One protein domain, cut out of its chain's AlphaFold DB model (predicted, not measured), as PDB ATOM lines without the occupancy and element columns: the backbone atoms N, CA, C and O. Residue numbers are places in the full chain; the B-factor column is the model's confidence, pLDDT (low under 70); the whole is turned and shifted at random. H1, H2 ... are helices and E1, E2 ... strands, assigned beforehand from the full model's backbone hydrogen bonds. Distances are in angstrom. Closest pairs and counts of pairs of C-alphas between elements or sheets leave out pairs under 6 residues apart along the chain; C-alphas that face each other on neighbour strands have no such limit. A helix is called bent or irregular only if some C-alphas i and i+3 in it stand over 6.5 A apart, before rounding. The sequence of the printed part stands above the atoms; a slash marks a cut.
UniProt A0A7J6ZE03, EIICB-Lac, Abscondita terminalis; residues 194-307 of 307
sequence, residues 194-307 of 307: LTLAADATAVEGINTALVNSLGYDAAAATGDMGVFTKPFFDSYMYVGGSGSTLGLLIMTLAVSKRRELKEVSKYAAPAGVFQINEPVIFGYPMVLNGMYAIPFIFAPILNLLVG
ATOM      1  N   LEU A 194       5.836  27.464-112.798       41.09
ATOM      2  CA  LEU A 194       5.112  27.631-111.540       41.09
ATOM      3  C   LEU A 194       5.746  26.789-110.422       41.09
ATOM      4  O   LEU A 194       5.623  25.563-110.427       41.09
ATOM      5  N   THR A 195       6.344  27.443-109.431       44.31
ATOM      6  CA  THR A 195       6.895  26.789-108.232       44.31
ATOM      7  C   THR A 195       6.044  27.147-107.012       44.31
ATOM      8  O   THR A 195       5.654  28.301-106.846       44.31
ATOM      9  N   LEU A 196       5.733  26.174-106.144       41.25
ATOM     10  CA  LEU A 196       5.126  26.441-104.830       41.25
ATOM     11  C   LEU A 196       6.098  27.311-104.015       41.25
ATOM     12  O   LEU A 196       7.237  26.920-103.796       41.25
ATOM     13  N   ALA A 197       5.644  28.465-103.532       40.56
ATOM     14  CA  ALA A 197       6.393  29.481-102.778       40.56
ATOM     15  C   ALA A 197       7.151  28.975-101.560       40.56
ATOM     16  O   ALA A 197       8.057  29.656-101.087       40.56
ATOM     17  N   ALA A 198       6.805  27.789-101.068       41.00
ATOM     18  CA  ALA A 198       7.620  27.103-100.085       41.00
ATOM     19  C   ALA A 198       9.076  26.908-100.555       41.00
ATOM     20  O   ALA A 198       9.952  26.774 -99.707       41.00
ATOM     21  N   ASP A 199       9.332  26.921-101.869       45.88
ATOM     22  CA  ASP A 199      10.657  26.706-102.456       45.88
ATOM     23  C   ASP A 199      11.265  27.961-103.117       45.88
ATOM     24  O   ASP A 199      12.418  27.902-103.526       45.88
ATOM     25  N   ALA A 200      10.561  29.104-103.213       41.69
ATOM     26  CA  ALA A 200      11.108  30.248-103.964       41.69
ATOM     27  C   ALA A 200      10.943  31.673-103.365       41.69
ATOM     28  O   ALA A 200      11.784  32.520-103.660       41.69
ATOM     29  N   THR A 201       9.991  32.005-102.470       42.38
ATOM     30  CA  THR A 201       9.831  33.432-102.044       42.38
ATOM     31  C   THR A 201      10.552  33.816-100.772       42.38
ATOM     32  O   THR A 201      10.689  35.007-100.509       42.38
ATOM     33  N   ALA A 202      11.080  32.878 -99.992       38.94
ATOM     34  CA  ALA A 202      11.883  33.280 -98.840       38.94
ATOM     35  C   ALA A 202      13.334  33.623 -99.225       38.94
ATOM     36  O   ALA A 202      14.048  34.205 -98.410       38.94
ATOM     37  N   VAL A 203      13.791  33.261-100.436       43.94
ATOM     38  CA  VAL A 203      15.233  33.209-100.701       43.94
ATOM     39  C   VAL A 203      15.685  33.567-102.134       43.94
ATOM     40  O   VAL A 203      16.813  34.026-102.310       43.94
ATOM     41  N   GLU A 204      14.835  33.490-103.167       45.03
ATOM     42  CA  GLU A 204      15.238  33.888-104.537       45.03
ATOM     43  C   GLU A 204      15.295  35.416-104.758       45.03
ATOM     44  O   GLU A 204      15.725  35.893-105.812       45.03
ATOM     45  N   GLY A 205      14.913  36.215-103.759       44.44
ATOM     46  CA  GLY A 205      14.865  37.675-103.862       44.44
ATOM     47  C   GLY A 205      16.193  38.409-103.665       44.44
ATOM     48  O   GLY A 205      16.243  39.606-103.931       44.44
ATOM     49  N   ILE A 206      17.261  37.746-103.205       49.00
ATOM     50  CA  ILE A 206      18.475  38.480-102.798       49.00
ATOM     51  C   ILE A 206      19.550  38.556-103.901       49.00
ATOM     52  O   ILE A 206      20.252  39.556-103.947       49.00
ATOM     53  N   ASN A 207      19.621  37.641-104.885       57.00
ATOM     54  CA  ASN A 207      20.762  37.613-105.840       57.00
ATOM     55  C   ASN A 207      20.436  37.447-107.319       57.00
ATOM     56  O   ASN A 207      21.333  37.506-108.163       57.00
ATOM     57  N   THR A 208      19.169  37.231-107.655       58.56
ATOM     58  CA  THR A 208      18.748  36.874-109.016       58.56
ATOM     59  C   THR A 208      19.103  37.957-110.036       58.56
ATOM     60  O   THR A 208      19.537  37.649-111.144       58.56
ATOM     61  N   ALA A 209      19.032  39.233-109.650       60.59
ATOM     62  CA  ALA A 209      19.452  40.346-110.503       60.59
ATOM     63  C   ALA A 209      20.961  40.319-110.823       60.59
ATOM     64  O   ALA A 209      21.358  40.578-111.958       60.59
ATOM     65  N   LEU A 210      21.796  39.963-109.841       62.94
ATOM     66  CA  LEU A 210      23.252  39.926-109.980       62.94
ATOM     67  C   LEU A 210      23.704  38.713-110.809       62.94
ATOM     68  O   LEU A 210      24.512  38.849-111.727       62.94
ATOM     69  N   VAL A 211      23.123  37.540-110.536       65.94
ATOM     70  CA  VAL A 211      23.407  36.291-111.262       65.94
ATOM     71  C   VAL A 211      22.951  36.378-112.719       65.94
ATOM     72  O   VAL A 211      23.698  35.971-113.604       65.94
ATOM     73  N   ASN A 212      21.786  36.971-112.998       64.50
ATOM     74  CA  ASN A 212      21.324  37.174-114.377       64.50
ATOM     75  C   ASN A 212      22.191  38.182-115.148       64.50
ATOM     76  O   ASN A 212      22.292  38.092-116.369       64.50
ATOM     77  N   SER A 213      22.826  39.131-114.450       65.88
ATOM     78  CA  SER A 213      23.701  40.136-115.059       65.88
ATOM     79  C   SER A 213      25.122  39.634-115.321       65.88
ATOM     80  O   SER A 213      25.737  40.070-116.292       65.88
ATOM     81  N   LEU A 214      25.684  38.813-114.431       71.06
ATOM     82  CA  LEU A 214      27.120  38.497-114.419       71.06
ATOM     83  C   LEU A 214      27.415  36.998-114.582       71.06
ATOM     84  O   LEU A 214      28.552  36.623-114.858       71.06
ATOM     85  N   GLY A 215      26.410  36.135-114.438       66.12
ATOM     86  CA  GLY A 215      26.604  34.703-114.221       66.12
ATOM     87  C   GLY A 215      26.989  34.400-112.769       66.12
ATOM     88  O   GLY A 215      27.474  35.265-112.039       66.12
ATOM     89  N   TYR A 216      26.757  33.159-112.336       66.81
ATOM     90  CA  TYR A 216      26.890  32.764-110.930       66.81
ATOM     91  C   TYR A 216      28.298  33.006-110.361       66.81
ATOM     92  O   TYR A 216      28.429  33.604-109.297       66.81
ATOM     93  N   ASP A 217      29.351  32.601-111.077       70.69
ATOM     94  CA  ASP A 217      30.731  32.684-110.577       70.69
ATOM     95  C   ASP A 217      31.215  34.131-110.416       70.69
ATOM     96  O   ASP A 217      31.866  34.474-109.428       70.69
ATOM     97  N   ALA A 218      30.858  35.006-111.359       75.06
ATOM     98  CA  ALA A 218      31.213  36.418-111.293       75.06
ATOM     99  C   ALA A 218      30.357  37.171-110.267       75.06
ATOM    100  O   ALA A 218      30.885  38.021-109.555       75.06
ATOM    101  N   ALA A 219      29.072  36.824-110.137       69.50
ATOM    102  CA  ALA A 219      28.208  37.345-109.084       69.50
ATOM    103  C   ALA A 219      28.723  36.932-107.695       69.50
ATOM    104  O   ALA A 219      28.841  37.781-106.815       69.50
ATOM    105  N   ALA A 220      29.137  35.677-107.508       69.06
ATOM    106  CA  ALA A 220      29.721  35.202-106.256       69.06
ATOM    107  C   ALA A 220      31.019  35.933-105.894       69.06
ATOM    108  O   ALA A 220      31.243  36.251-104.727       69.06
ATOM    109  N   ALA A 221      31.845  36.253-106.893       74.44
ATOM    110  CA  ALA A 221      33.091  36.987-106.699       74.44
ATOM    111  C   ALA A 221      32.892  38.443-106.237       74.44
ATOM    112  O   ALA A 221      33.822  39.025-105.680       74.44
ATOM    113  N   THR A 222      31.704  39.028-106.433       74.25
ATOM    114  CA  THR A 222      31.406  40.389-105.947       74.25
ATOM    115  C   THR A 222      31.282  40.463-104.423       74.25
ATOM    116  O   THR A 222      31.505  41.521-103.849       74.25
ATOM    117  N   GLY A 223      30.937  39.352-103.759       72.25
ATOM    118  CA  GLY A 223      30.633  39.327-102.325       72.25
ATOM    119  C   GLY A 223      29.270  39.926-101.951       72.25
ATOM    120  O   GLY A 223      28.844  39.777-100.808       72.25
ATOM    121  N   ASP A 224      28.546  40.513-102.906       68.38
ATOM    122  CA  ASP A 224      27.251  41.162-102.674       68.38
ATOM    123  C   ASP A 224      26.089  40.163-102.601       68.38
ATOM    124  O   ASP A 224      24.943  40.553-102.386       68.38
ATOM    125  N   MET A 225      26.373  38.859-102.741       62.47
ATOM    126  CA  MET A 225      25.334  37.838-102.806       62.47
ATOM    127  C   MET A 225      24.697  37.469-101.445       62.47
ATOM    128  O   MET A 225      23.846  36.590-101.348       62.47
ATOM    129  N   GLY A 226      25.109  38.077-100.334       64.88
ATOM    130  CA  GLY A 226      24.562  37.730 -99.015       64.88
ATOM    131  C   GLY A 226      24.678  36.232 -98.647       64.88
ATOM    132  O   GLY A 226      25.513  35.498 -99.171       64.88
ATOM    133  N   VAL A 227      23.852  35.776 -97.696       61.22
ATOM    134  CA  VAL A 227      23.928  34.410 -97.115       61.22
ATOM    135  C   VAL A 227      23.270  33.357 -98.014       61.22
ATOM    136  O   VAL A 227      23.681  32.198 -98.060       61.22
ATOM    137  N   PHE A 228      22.271  33.772 -98.781       59.72
ATOM    138  CA  PHE A 228      21.390  32.900 -99.537       59.72
ATOM    139  C   PHE A 228      21.864  32.705-100.983       59.72
ATOM    140  O   PHE A 228      21.362  33.296-101.939       59.72
ATOM    141  N   THR A 229      22.882  31.864-101.129       61.41
ATOM    142  CA  THR A 229      23.521  31.526-102.410       61.41
ATOM    143  C   THR A 229      23.246  30.071-102.792       61.41
ATOM    144  O   THR A 229      22.856  29.268-101.948       61.41
ATOM    145  N   LYS A 230      23.457  29.675-104.055       63.62
ATOM    146  CA  LYS A 230      23.245  28.277-104.486       63.62
ATOM    147  C   LYS A 230      23.947  27.233-103.575       63.62
ATOM    148  O   LYS A 230      23.282  26.288-103.163       63.62
ATOM    149  N   PRO A 231      25.216  27.418-103.165       68.69
ATOM    150  CA  PRO A 231      25.901  26.567-102.200       68.69
ATOM    151  C   PRO A 231      25.224  26.489-100.836       68.69
ATOM    152  O   PRO A 231      25.295  25.437-100.208       68.69
ATOM    153  N   PHE A 232      24.563  27.555-100.371       69.62
ATOM    154  CA  PHE A 232      23.787  27.512 -99.130       69.62
ATOM    155  C   PHE A 232      22.641  26.500 -99.261       69.62
ATOM    156  O   PHE A 232      22.512  25.591 -98.446       69.62
ATOM    157  N   PHE A 233      21.867  26.569-100.343       67.25
ATOM    158  CA  PHE A 233      20.783  25.614-100.563       67.25
ATOM    159  C   PHE A 233      21.269  24.184-100.782       67.25
ATOM    160  O   PHE A 233      20.699  23.260-100.205       67.25
ATOM    161  N   ASP A 234      22.325  23.992-101.572       71.56
ATOM    162  CA  ASP A 234      22.883  22.661-101.830       71.56
ATOM    163  C   ASP A 234      23.446  22.033-100.536       71.56
ATOM    164  O   ASP A 234      23.326  20.827-100.319       71.56
ATOM    165  N   SER A 235      24.002  22.854 -99.634       75.81
ATOM    166  CA  SER A 235      24.640  22.383 -98.393       75.81
ATOM    167  C   SER A 235      23.688  22.216 -97.211       75.81
ATOM    168  O   SER A 235      23.955  21.378 -96.353       75.81
ATOM    169  N   TYR A 236      22.612  23.006 -97.136       71.19
ATOM    170  CA  TYR A 236      21.726  23.037 -95.965       71.19
ATOM    171  C   TYR A 236      20.301  22.582 -96.286       71.19
ATOM    172  O   TYR A 236      19.719  21.813 -95.526       71.19
ATOM    173  N   MET A 237      19.746  22.971 -97.434       71.38
ATOM    174  CA  MET A 237      18.360  22.645 -97.785       71.38
ATOM    175  C   MET A 237      18.244  21.270 -98.452       71.38
ATOM    176  O   MET A 237      17.499  20.399 -97.993       71.38
ATOM    177  N   TYR A 238      19.034  21.027 -99.497       73.19
ATOM    178  CA  TYR A 238      18.948  19.837-100.347       73.19
ATOM    179  C   TYR A 238      19.998  18.773-100.007       73.19
ATOM    180  O   TYR A 238      20.600  18.151-100.881       73.19
ATOM    181  N   VAL A 239      20.222  18.530 -98.715       82.06
ATOM    182  CA  VAL A 239      21.212  17.545 -98.257       82.06
ATOM    183  C   VAL A 239      20.809  16.129 -98.686       82.06
ATOM    184  O   VAL A 239      19.840  15.554 -98.187       82.06
ATOM    185  N   GLY A 240      21.572  15.534 -99.602       80.31
ATOM    186  CA  GLY A 240      21.208  14.268-100.252       80.31
ATOM    187  C   GLY A 240      20.417  14.413-101.550       80.31
ATOM    188  O   GLY A 240      19.946  13.416-102.088       80.31
ATOM    189  N   GLY A 241      20.262  15.637-102.051       80.06
ATOM    190  CA  GLY A 241      19.432  16.014-103.195       80.06
ATOM    191  C   GLY A 241      18.049  16.518-102.764       80.06
ATOM    192  O   GLY A 241      17.864  17.027-101.657       80.06
ATOM    193  N   SER A 242      17.041  16.365-103.625       74.00
ATOM    194  CA  SER A 242      15.661  16.790-103.339       74.00
ATOM    195  C   SER A 242      15.085  16.154-102.065       74.00
ATOM    196  O   SER A 242      15.252  14.954-101.843       74.00
ATOM    197  N   GLY A 243      14.361  16.922-101.251       74.12
ATOM    198  CA  GLY A 243      13.661  16.394-100.074       74.12
ATOM    199  C   GLY A 243      14.548  16.007 -98.887       74.12
ATOM    200  O   GLY A 243      14.078  15.328 -97.976       74.12
ATOM    201  N   SER A 244      15.825  16.405 -98.902       85.12
ATOM    202  CA  SER A 244      16.784  16.180 -97.809       85.12
ATOM    203  C   SER A 244      16.979  14.693 -97.454       85.12
ATOM    204  O   SER A 244      17.040  14.286 -96.288       85.12
ATOM    205  N   THR A 245      17.040  13.837 -98.477       89.88
ATOM    206  CA  THR A 245      16.946  12.374 -98.335       89.88
ATOM    207  C   THR A 245      18.158  11.710 -97.696       89.88
ATOM    208  O   THR A 245      18.062  10.545 -97.303       89.88
ATOM    209  N   LEU A 246      19.279  12.416 -97.515       89.69
ATOM    210  CA  LEU A 246      20.420  11.846 -96.799       89.69
ATOM    211  C   LEU A 246      20.044  11.513 -95.349       89.69
ATOM    212  O   LEU A 246      20.416  10.455 -94.843       89.69
ATOM    213  N   GLY A 247      19.232  12.362 -94.709       89.56
ATOM    214  CA  GLY A 247      18.698  12.095 -93.374       89.56
ATOM    215  C   GLY A 247      17.828  10.838 -93.345       89.56
ATOM    216  O   GLY A 247      17.992   9.987 -92.470       89.56
ATOM    217  N   LEU A 248      16.964  10.663 -94.351       91.06
ATOM    218  CA  LEU A 248      16.154   9.452 -94.514       91.06
ATOM    219  C   LEU A 248      17.034   8.205 -94.679       91.06
ATOM    220  O   LEU A 248      16.795   7.193 -94.022       91.06
ATOM    221  N   LEU A 249      18.070   8.270 -95.518       93.25
ATOM    222  CA  LEU A 249      18.998   7.162 -95.742       93.25
ATOM    223  C   LEU A 249      19.729   6.758 -94.459       93.25
ATOM    224  O   LEU A 249      19.751   5.573 -94.118       93.25
ATOM    225  N   ILE A 250      20.275   7.735 -93.732       93.00
ATOM    226  CA  ILE A 250      20.966   7.514 -92.457       93.00
ATOM    227  C   ILE A 250      20.006   6.883 -91.447       93.00
ATOM    228  O   ILE A 250      20.329   5.857 -90.844       93.00
ATOM    229  N   MET A 251      18.803   7.438 -91.301       92.81
ATOM    230  CA  MET A 251      17.817   6.943 -90.340       92.81
ATOM    231  C   MET A 251      17.297   5.552 -90.692       92.81
ATOM    232  O   MET A 251      17.123   4.720 -89.796       92.81
ATOM    233  N   THR A 252      17.105   5.234 -91.973       93.56
ATOM    234  CA  THR A 252      16.742   3.870 -92.368       93.56
ATOM    235  C   THR A 252      17.860   2.889 -92.028       93.56
ATOM    236  O   THR A 252      17.587   1.823 -91.470       93.56
ATOM    237  N   LEU A 253      19.121   3.225 -92.314       94.12
ATOM    238  CA  LEU A 253      20.254   2.346 -92.006       94.12
ATOM    239  C   LEU A 253      20.428   2.145 -90.495       94.12
ATOM    240  O   LEU A 253      20.621   1.009 -90.051       94.12
ATOM    241  N   ALA A 254      20.292   3.216 -89.713       94.19
ATOM    242  CA  ALA A 254      20.469   3.191 -88.266       94.19
ATOM    243  C   ALA A 254      19.297   2.516 -87.531       94.19
ATOM    244  O   ALA A 254      19.515   1.662 -86.673       94.19
ATOM    245  N   VAL A 255      18.052   2.863 -87.873       95.88
ATOM    246  CA  VAL A 255      16.874   2.552 -87.039       95.88
ATOM    247  C   VAL A 255      15.922   1.541 -87.680       95.88
ATOM    248  O   VAL A 255      15.282   0.762 -86.969       95.88
ATOM    249  N   SER A 256      15.809   1.498 -89.012       92.75
ATOM    250  CA  SER A 256      14.787   0.667 -89.661       92.75
ATOM    251  C   SER A 256      15.002  -0.827 -89.412       92.75
ATOM    252  O   SER A 256      16.113  -1.351 -89.474       92.75
ATOM    253  N   LYS A 257      13.910  -1.557 -89.173       92.56
ATOM    254  CA  LYS A 257      13.916  -3.026 -89.068       92.56
ATOM    255  C   LYS A 257      13.588  -3.711 -90.400       92.56
ATOM    256  O   LYS A 257      13.714  -4.927 -90.506       92.56
ATOM    257  N   ARG A 258      13.169  -2.953 -91.424       92.31
ATOM    258  CA  ARG A 258      12.784  -3.510 -92.730       92.31
ATOM    259  C   ARG A 258      14.023  -3.779 -93.576       92.31
ATOM    260  O   ARG A 258      14.723  -2.847 -93.964       92.31
ATOM    261  N   ARG A 259      14.267  -5.058 -93.879       91.00
ATOM    262  CA  ARG A 259      15.434  -5.504 -94.656       91.00
ATOM    263  C   ARG A 259      15.453  -4.903 -96.061       91.00
ATOM    264  O   ARG A 259      16.491  -4.425 -96.482       91.00
ATOM    265  N   GLU A 260      14.305  -4.854 -96.731       92.88
ATOM    266  CA  GLU A 260      14.157  -4.290 -98.082       92.88
ATOM    267  C   GLU A 260      14.621  -2.829 -98.156       92.88
ATOM    268  O   GLU A 260      15.510  -2.504 -98.934       92.88
ATOM    269  N   LEU A 261      14.096  -1.965 -97.279       91.38
ATOM    270  CA  LEU A 261      14.480  -0.549 -97.238       91.38
ATOM    271  C   LEU A 261      15.947  -0.360 -96.843       91.38
ATOM    272  O   LEU A 261      16.610   0.543 -97.345       91.38
ATOM    273  N   LYS A 262      16.477  -1.224 -95.966       93.31
ATOM    274  CA  LYS A 262      17.900  -1.211 -95.613       93.31
ATOM    275  C   LYS A 262      18.792  -1.564 -96.795       93.31
ATOM    276  O   LYS A 262      19.816  -0.915 -96.961       93.31
ATOM    277  N   GLU A 263      18.426  -2.557 -97.601       94.12
ATOM    278  CA  GLU A 263      19.181  -2.891 -98.810       94.12
ATOM    279  C   GLU A 263      19.150  -1.729 -99.804       94.12
ATOM    280  O   GLU A 263      20.212  -1.259-100.203       94.12
ATOM    281  N   VAL A 264      17.970  -1.174-100.102       92.69
ATOM    282  CA  VAL A 264      17.848   0.020-100.960       92.69
ATOM    283  C   VAL A 264      18.737   1.156-100.450       92.69
ATOM    284  O   VAL A 264      19.516   1.721-101.215       92.69
ATOM    285  N   SER A 265      18.693   1.451 -99.149       93.88
ATOM    286  CA  SER A 265      19.535   2.489 -98.555       93.88
ATOM    287  C   SER A 265      21.029   2.224 -98.669       93.88
ATOM    288  O   SER A 265      21.776   3.173 -98.871       93.88
ATOM    289  N   LYS A 266      21.492   0.977 -98.531       94.00
ATOM    290  CA  LYS A 266      22.923   0.656 -98.671       94.00
ATOM    291  C   LYS A 266      23.424   0.973-100.076       94.00
ATOM    292  O   LYS A 266      24.526   1.490-100.216       94.00
ATOM    293  N   TYR A 267      22.613   0.682-101.092       92.25
ATOM    294  CA  TYR A 267      22.961   0.958-102.485       92.25
ATOM    295  C   TYR A 267      22.810   2.437-102.847       92.25
ATOM    296  O   TYR A 267      23.607   2.958-103.621       92.25
ATOM    297  N   ALA A 268      21.822   3.125-102.274       92.81
ATOM    298  CA  ALA A 268      21.564   4.530-102.563       92.81
ATOM    299  C   ALA A 268      22.445   5.503-101.755       92.81
ATOM    300  O   ALA A 268      22.672   6.625-102.200       92.81
ATOM    301  N   ALA A 269      22.969   5.099-100.592       91.94
ATOM    302  CA  ALA A 269      23.744   5.976 -99.712       91.94
ATOM    303  C   ALA A 269      24.999   6.590-100.358       91.94
ATOM    304  O   ALA A 269      25.188   7.794-100.186       91.94
ATOM    305  N   PRO A 270      25.830   5.853-101.126       92.50
ATOM    306  CA  PRO A 270      26.968   6.455-101.812       92.50
ATOM    307  C   PRO A 270      26.548   7.577-102.765       92.50
ATOM    308  O   PRO A 270      27.147   8.643-102.736       92.50
ATOM    309  N   ALA A 271      25.488   7.371-103.552       89.12
ATOM    310  CA  ALA A 271      24.942   8.386-104.452       89.12
ATOM    311  C   ALA A 271      24.400   9.597-103.669       89.12
ATOM    312  O   ALA A 271      24.746  10.737-103.977       89.12
ATOM    313  N   GLY A 272      23.653   9.346-102.589       87.31
ATOM    314  CA  GLY A 272      23.102  10.392-101.728       87.31
ATOM    315  C   GLY A 272      24.171  11.284-101.086       87.31
ATOM    316  O   GLY A 272      23.962  12.485-100.966       87.31
ATOM    317  N   VAL A 273      25.348  10.752-100.729       89.88
ATOM    318  CA  VAL A 273      26.465  11.578-100.217       89.88
ATOM    319  C   VAL A 273      26.929  12.611-101.251       89.88
ATOM    320  O   VAL A 273      27.290  13.727-100.888       89.88
ATOM    321  N   PHE A 274      26.854  12.271-102.537       88.06
ATOM    322  CA  PHE A 274      27.160  13.172-103.648       88.06
ATOM    323  C   PHE A 274      25.926  13.913-104.180       88.06
ATOM    324  O   PHE A 274      25.950  14.395-105.307       88.06
ATOM    325  N   GLN A 275      24.856  14.014-103.382       81.06
ATOM    326  CA  GLN A 275      23.601  14.698-103.730       81.06
ATOM    327  C   GLN A 275      22.859  14.096-104.941       81.06
ATOM    328  O   GLN A 275      21.970  14.732-105.500       81.06
ATOM    329  N   ILE A 276      23.170  12.850-105.313       84.19
ATOM    330  CA  ILE A 276      22.472  12.094-106.361       84.19
ATOM    331  C   ILE A 276      21.328  11.308-105.701       84.19
ATOM    332  O   ILE A 276      21.561  10.455-104.840       84.19
ATOM    333  N   ASN A 277      20.083  11.601-106.083       80.69
ATOM    334  CA  ASN A 277      18.884  11.225-105.317       80.69
ATOM    335  C   ASN A 277      18.011  10.170-106.011       80.69
ATOM    336  O   ASN A 277      17.210   9.491-105.374       80.69
ATOM    337  N   GLU A 278      18.187   9.966-107.309       82.94
ATOM    338  CA  GLU A 278      17.405   9.046-108.132       82.94
ATOM    339  C   GLU A 278      17.345   7.626-107.543       82.94
ATOM    340  O   GLU A 278      16.247   7.071-107.452       82.94
ATOM    341  N   PRO A 279      18.448   7.035-107.034       85.94
ATOM    342  CA  PRO A 279      18.386   5.721-106.394       85.94
ATOM    343  C   PRO A 279      17.477   5.683-105.157       85.94
ATOM    344  O   PRO A 279      16.917   4.635-104.836       85.94
ATOM    345  N   VAL A 280      17.307   6.813-104.461       87.69
ATOM    346  CA  VAL A 280      16.407   6.934-103.307       87.69
ATOM    347  C   VAL A 280      14.968   7.104-103.771       87.69
ATOM    348  O   VAL A 280      14.102   6.368-103.307       87.69
ATOM    349  N   ILE A 281      14.708   8.030-104.698       82.81
ATOM    350  CA  ILE A 281      13.353   8.310-105.193       82.81
ATOM    351  C   ILE A 281      12.722   7.088-105.850       82.81
ATOM    352  O   ILE A 281      11.549   6.808-105.606       82.81
ATOM    353  N   PHE A 282      13.488   6.364-106.668       82.69
ATOM    354  CA  PHE A 282      12.998   5.170-107.353       82.69
ATOM    355  C   PHE A 282      13.093   3.911-106.487       82.69
ATOM    356  O   PHE A 282      12.325   2.972-106.681       82.69
ATOM    357  N   GLY A 283      14.030   3.872-105.536       86.12
ATOM    358  CA  GLY A 283      14.205   2.732-104.638       86.12
ATOM    359  C   GLY A 283      13.186   2.693-103.498       86.12
ATOM    360  O   GLY A 283      12.798   1.616-103.043       86.12
ATOM    361  N   TYR A 284      12.741   3.855-103.028       87.25
ATOM    362  CA  TYR A 284      11.668   3.978-102.050       87.25
ATOM    363  C   TYR A 284      10.331   4.210-102.755       87.25
ATOM    364  O   TYR A 284      10.287   4.817-103.820       87.25
ATOM    365  N   PRO A 285       9.196   3.827-102.149       83.31
ATOM    366  CA  PRO A 285       7.877   4.140-102.694       83.31
ATOM    367  C   PRO A 285       7.504   5.620-102.466       83.31
ATOM    368  O   PRO A 285       6.399   5.908-102.024       83.31
ATOM    369  N   MET A 286       8.418   6.563-102.717       81.25
ATOM    370  CA  MET A 286       8.286   7.981-102.345       81.25
ATOM    371  C   MET A 286       7.152   8.673-103.101       81.25
ATOM    372  O   MET A 286       6.358   9.392-102.505       81.25
ATOM    373  N   VAL A 287       7.045   8.405-104.402       68.50
ATOM    374  CA  VAL A 287       6.088   9.075-105.295       68.50
ATOM    375  C   VAL A 287       4.643   8.636-105.044       68.50
ATOM    376  O   VAL A 287       3.727   9.450-105.084       68.50
ATOM    377  N   LEU A 288       4.420   7.343-104.803       71.50
ATOM    378  CA  LEU A 288       3.073   6.763-104.729       71.50
ATOM    379  C   LEU A 288       2.553   6.626-103.291       71.50
ATOM    380  O   LEU A 288       1.437   6.149-103.084       71.50
ATOM    381  N   ASN A 289       3.345   7.014-102.289       83.25
ATOM    382  CA  ASN A 289       2.992   6.874-100.883       83.25
ATOM    383  C   ASN A 289       3.039   8.228-100.167       83.25
ATOM    384  O   ASN A 289       4.110   8.752 -99.861       83.25
ATOM    385  N   GLY A 290       1.856   8.740 -99.816       80.31
ATOM    386  CA  GLY A 290       1.704  10.019 -99.120       80.31
ATOM    387  C   GLY A 290       2.507  10.131 -97.817       80.31
ATOM    388  O   GLY A 290       2.955  11.219 -97.474       80.31
ATOM    389  N   MET A 291       2.771   9.017 -97.123       85.75
ATOM    390  CA  MET A 291       3.567   9.013 -95.888       85.75
ATOM    391  C   MET A 291       5.034   9.394 -96.123       85.75
ATOM    392  O   MET A 291       5.646   9.990 -95.244       85.75
ATOM    393  N   TYR A 292       5.590   9.060 -97.290       85.69
ATOM    394  CA  TYR A 292       6.941   9.463 -97.688       85.69
ATOM    395  C   TYR A 292       6.938  10.812 -98.417       85.69
ATOM    396  O   TYR A 292       7.867  11.596 -98.241       85.69
ATOM    397  N   ALA A 293       5.879  11.119 -99.173       80.81
ATOM    398  CA  ALA A 293       5.753  12.390 -99.884       80.81
ATOM    399  C   ALA A 293       5.689  13.602 -98.936       80.81
ATOM    400  O   ALA A 293       6.318  14.618 -99.205       80.81
ATOM    401  N   ILE A 294       4.984  13.493 -97.802       81.88
ATOM    402  CA  ILE A 294       4.888  14.577 -96.809       81.88
ATOM    403  C   ILE A 294       6.280  15.019 -96.311       81.88
ATOM    404  O   ILE A 294       6.636  16.177 -96.521       81.88
ATOM    405  N   PRO A 295       7.109  14.157 -95.686       82.88
ATOM    406  CA  PRO A 295       8.428  14.577 -95.221       82.88
ATOM    407  C   PRO A 295       9.347  14.992 -96.374       82.88
ATOM    408  O   PRO A 295      10.132  15.913 -96.197       82.88
ATOM    409  N   PHE A 296       9.220  14.383 -97.555       80.94
ATOM    410  CA  PHE A 296       9.979  14.788 -98.740       80.94
ATOM    411  C   PHE A 296       9.702  16.243 -99.159       80.94
ATOM    412  O   PHE A 296      10.614  16.930 -99.601       80.94
ATOM    413  N   ILE A 297       8.470  16.732 -98.988       75.44
ATOM    414  CA  ILE A 297       8.098  18.120 -99.306       75.44
ATOM    415  C   ILE A 297       8.517  19.082 -98.185       75.44
ATOM    416  O   ILE A 297       9.035  20.160 -98.458       75.44
ATOM    417  N   PHE A 298       8.300  18.712 -96.918       75.25
ATOM    418  CA  PHE A 298       8.463  19.644 -95.794       75.25
ATOM    419  C   PHE A 298       9.855  19.651 -95.148       75.25
ATOM    420  O   PHE A 298      10.228  20.657 -94.544       75.25
ATOM    421  N   ALA A 299      10.639  18.575 -95.251       78.31
ATOM    422  CA  ALA A 299      11.970  18.519 -94.639       78.31
ATOM    423  C   ALA A 299      12.941  19.599 -95.168       78.31
ATOM    424  O   ALA A 299      13.594  20.228 -94.336       78.31
ATOM    425  N   PRO A 300      12.994  19.907 -96.482       72.88
ATOM    426  CA  PRO A 300      13.823  21.007 -96.982       72.88
ATOM    427  C   PRO A 300      13.434  22.362 -96.382       72.88
ATOM    428  O   PRO A 300      14.303  23.135 -95.995       72.88
ATOM    429  N   ILE A 301      12.130  22.616 -96.228       69.56
ATOM    430  CA  ILE A 301      11.607  23.862 -95.649       69.56
ATOM    431  C   ILE A 301      12.067  24.003 -94.196       69.56
ATOM    432  O   ILE A 301      12.500  25.069 -93.771       69.56
ATOM    433  N   LEU A 302      12.009  22.916 -93.422       69.19
ATOM    434  CA  LEU A 302      12.492  22.922 -92.043       69.19
ATOM    435  C   LEU A 302      14.003  23.152 -91.969       69.19
ATOM    436  O   LEU A 302      14.450  23.911 -91.112       69.19
ATOM    437  N   ASN A 303      14.780  22.547 -92.865       71.00
ATOM    438  CA  ASN A 303      16.219  22.782 -92.914       71.00
ATOM    439  C   ASN A 303      16.549  24.240 -93.241       71.00
ATOM    440  O   ASN A 303      17.475  24.786 -92.657       71.00
ATOM    441  N   LEU A 304      15.776  24.878 -94.119       64.50
ATOM    442  CA  LEU A 304      15.934  26.294 -94.441       64.50
ATOM    443  C   LEU A 304      15.663  27.212 -93.238       64.50
ATOM    444  O   LEU A 304      16.310  28.241 -93.100       64.50
ATOM    445  N   LEU A 305      14.709  26.859 -92.372       64.56
ATOM    446  CA  LEU A 305      14.378  27.656 -91.183       64.56
ATOM    447  C   LEU A 305      15.412  27.530 -90.057       64.56
ATOM    448  O   LEU A 305      15.475  28.394 -89.184       64.56
ATOM    449  N   VAL A 306      16.158  26.424 -90.032       69.06
ATOM    450  CA  VAL A 306      17.145  26.107 -88.987       69.06
ATOM    451  C   VAL A 306      18.579  26.418 -89.436       69.06
ATOM    452  O   VAL A 306      19.432  26.656 -88.580       69.06
ATOM    453  N   GLY A 307      18.834  26.360 -90.746       54.84
ATOM    454  CA  GLY A 307      20.136  26.538 -91.393       54.84
ATOM    455  C   GLY A 307      20.574  27.983 -91.555       54.84
ATOM    456  O   GLY A 307      19.707  28.862 -91.745       54.84
TER     457      GLY A 307
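Overview. This is residues 194 to 307 of the 307 residues of the protein "EIICB-Lac" of Abscondita terminalis (UniProt A0A7J6ZE03). The longest helix, H7, crosses the beginning of H4 at one side of a helical cluster in which H4, H5 and H6 form a triangle, with H5 and H6 folded back on each other as a hairpin. H3 meets the later part of H7, and beyond H3 a small corner of H1 and H2 makes the far end of an elongated shape. The 114 printed residues hold one named strand followed by seven named helices, E1 H1 H2 H3 H4 H5 H6 H7, and the class is mostly helix. The whole is only just loose, close to compact, with a radius of gyration of the C-alphas of 16.3 A, and spans 50 by 26 by 23 A.

Arrangement. H7, residues 290 to 306, has a kink of 30 degrees near residue 300. With residues 295 to 300 alone it touches residues 242 to 245 of H4, residues 242 to 255, about perpendicular at 74 degrees; the closest C-alphas, of Gly 243 and Phe 296, are 4.2 A apart. With residues 300 to 304 alone H7 touches H3, residues 230 to 237, opposite ways at a steep tilt of 62 degrees; the closest C-alphas, of Met 237 and Pro 300, are 4.9 A apart. H4 touches H5, residues 259 to 273, opposite ways at a steep tilt of 49 degrees, closest at the C-alphas of Leu 249 and Ser 265, 5.5 A. H5 and H6, residues 278 to 283, are a helical hairpin at a shallow tilt of 3 degrees, closest at the C-alphas of Ala 268 and Pro 279, 5.1 A. H1, residues 208 to 214, and H2, residues 216 to 222, touch only at the corner, closest at the C-alphas of Val 211 and Ala 219, 5.4 A; H2 and H3 are apart. E1, residues 194 to 196, pairs with no named strand. Every O i to N i+4 pair is within hydrogen-bond range in H1, H2, H3 and H6, against 7 of 10 in H4, 9 of 11 in H5 and 10 of 13 in H7.

Along the chain. H7 is 24.5 A long, from C-alpha 290 at (1.704, 10.019, -99.120) to C-alpha 306 at (17.145, 26.107, -88.987). H4 measures 21.7 A and H5 21.1 A. H4 is irregular, with C-alphas 243 and 246 8.8 A apart; H5 and H7 only just are, at 6.8 A for 267 to 270 and for 297 to 300. E1 begins at C-alpha 194, (5.112, 27.631, -111.540).

Size, cuts and confidence. The C-alphas farthest apart, of Ser 213 and Lys 257, are 51.3 A from each other. The printed part has no cut, and the link E1 to H1 is long. Mean pLDDT of the printed part is 74.8; 41 residues are under 70, among them 194 to 213 and 224 to 233.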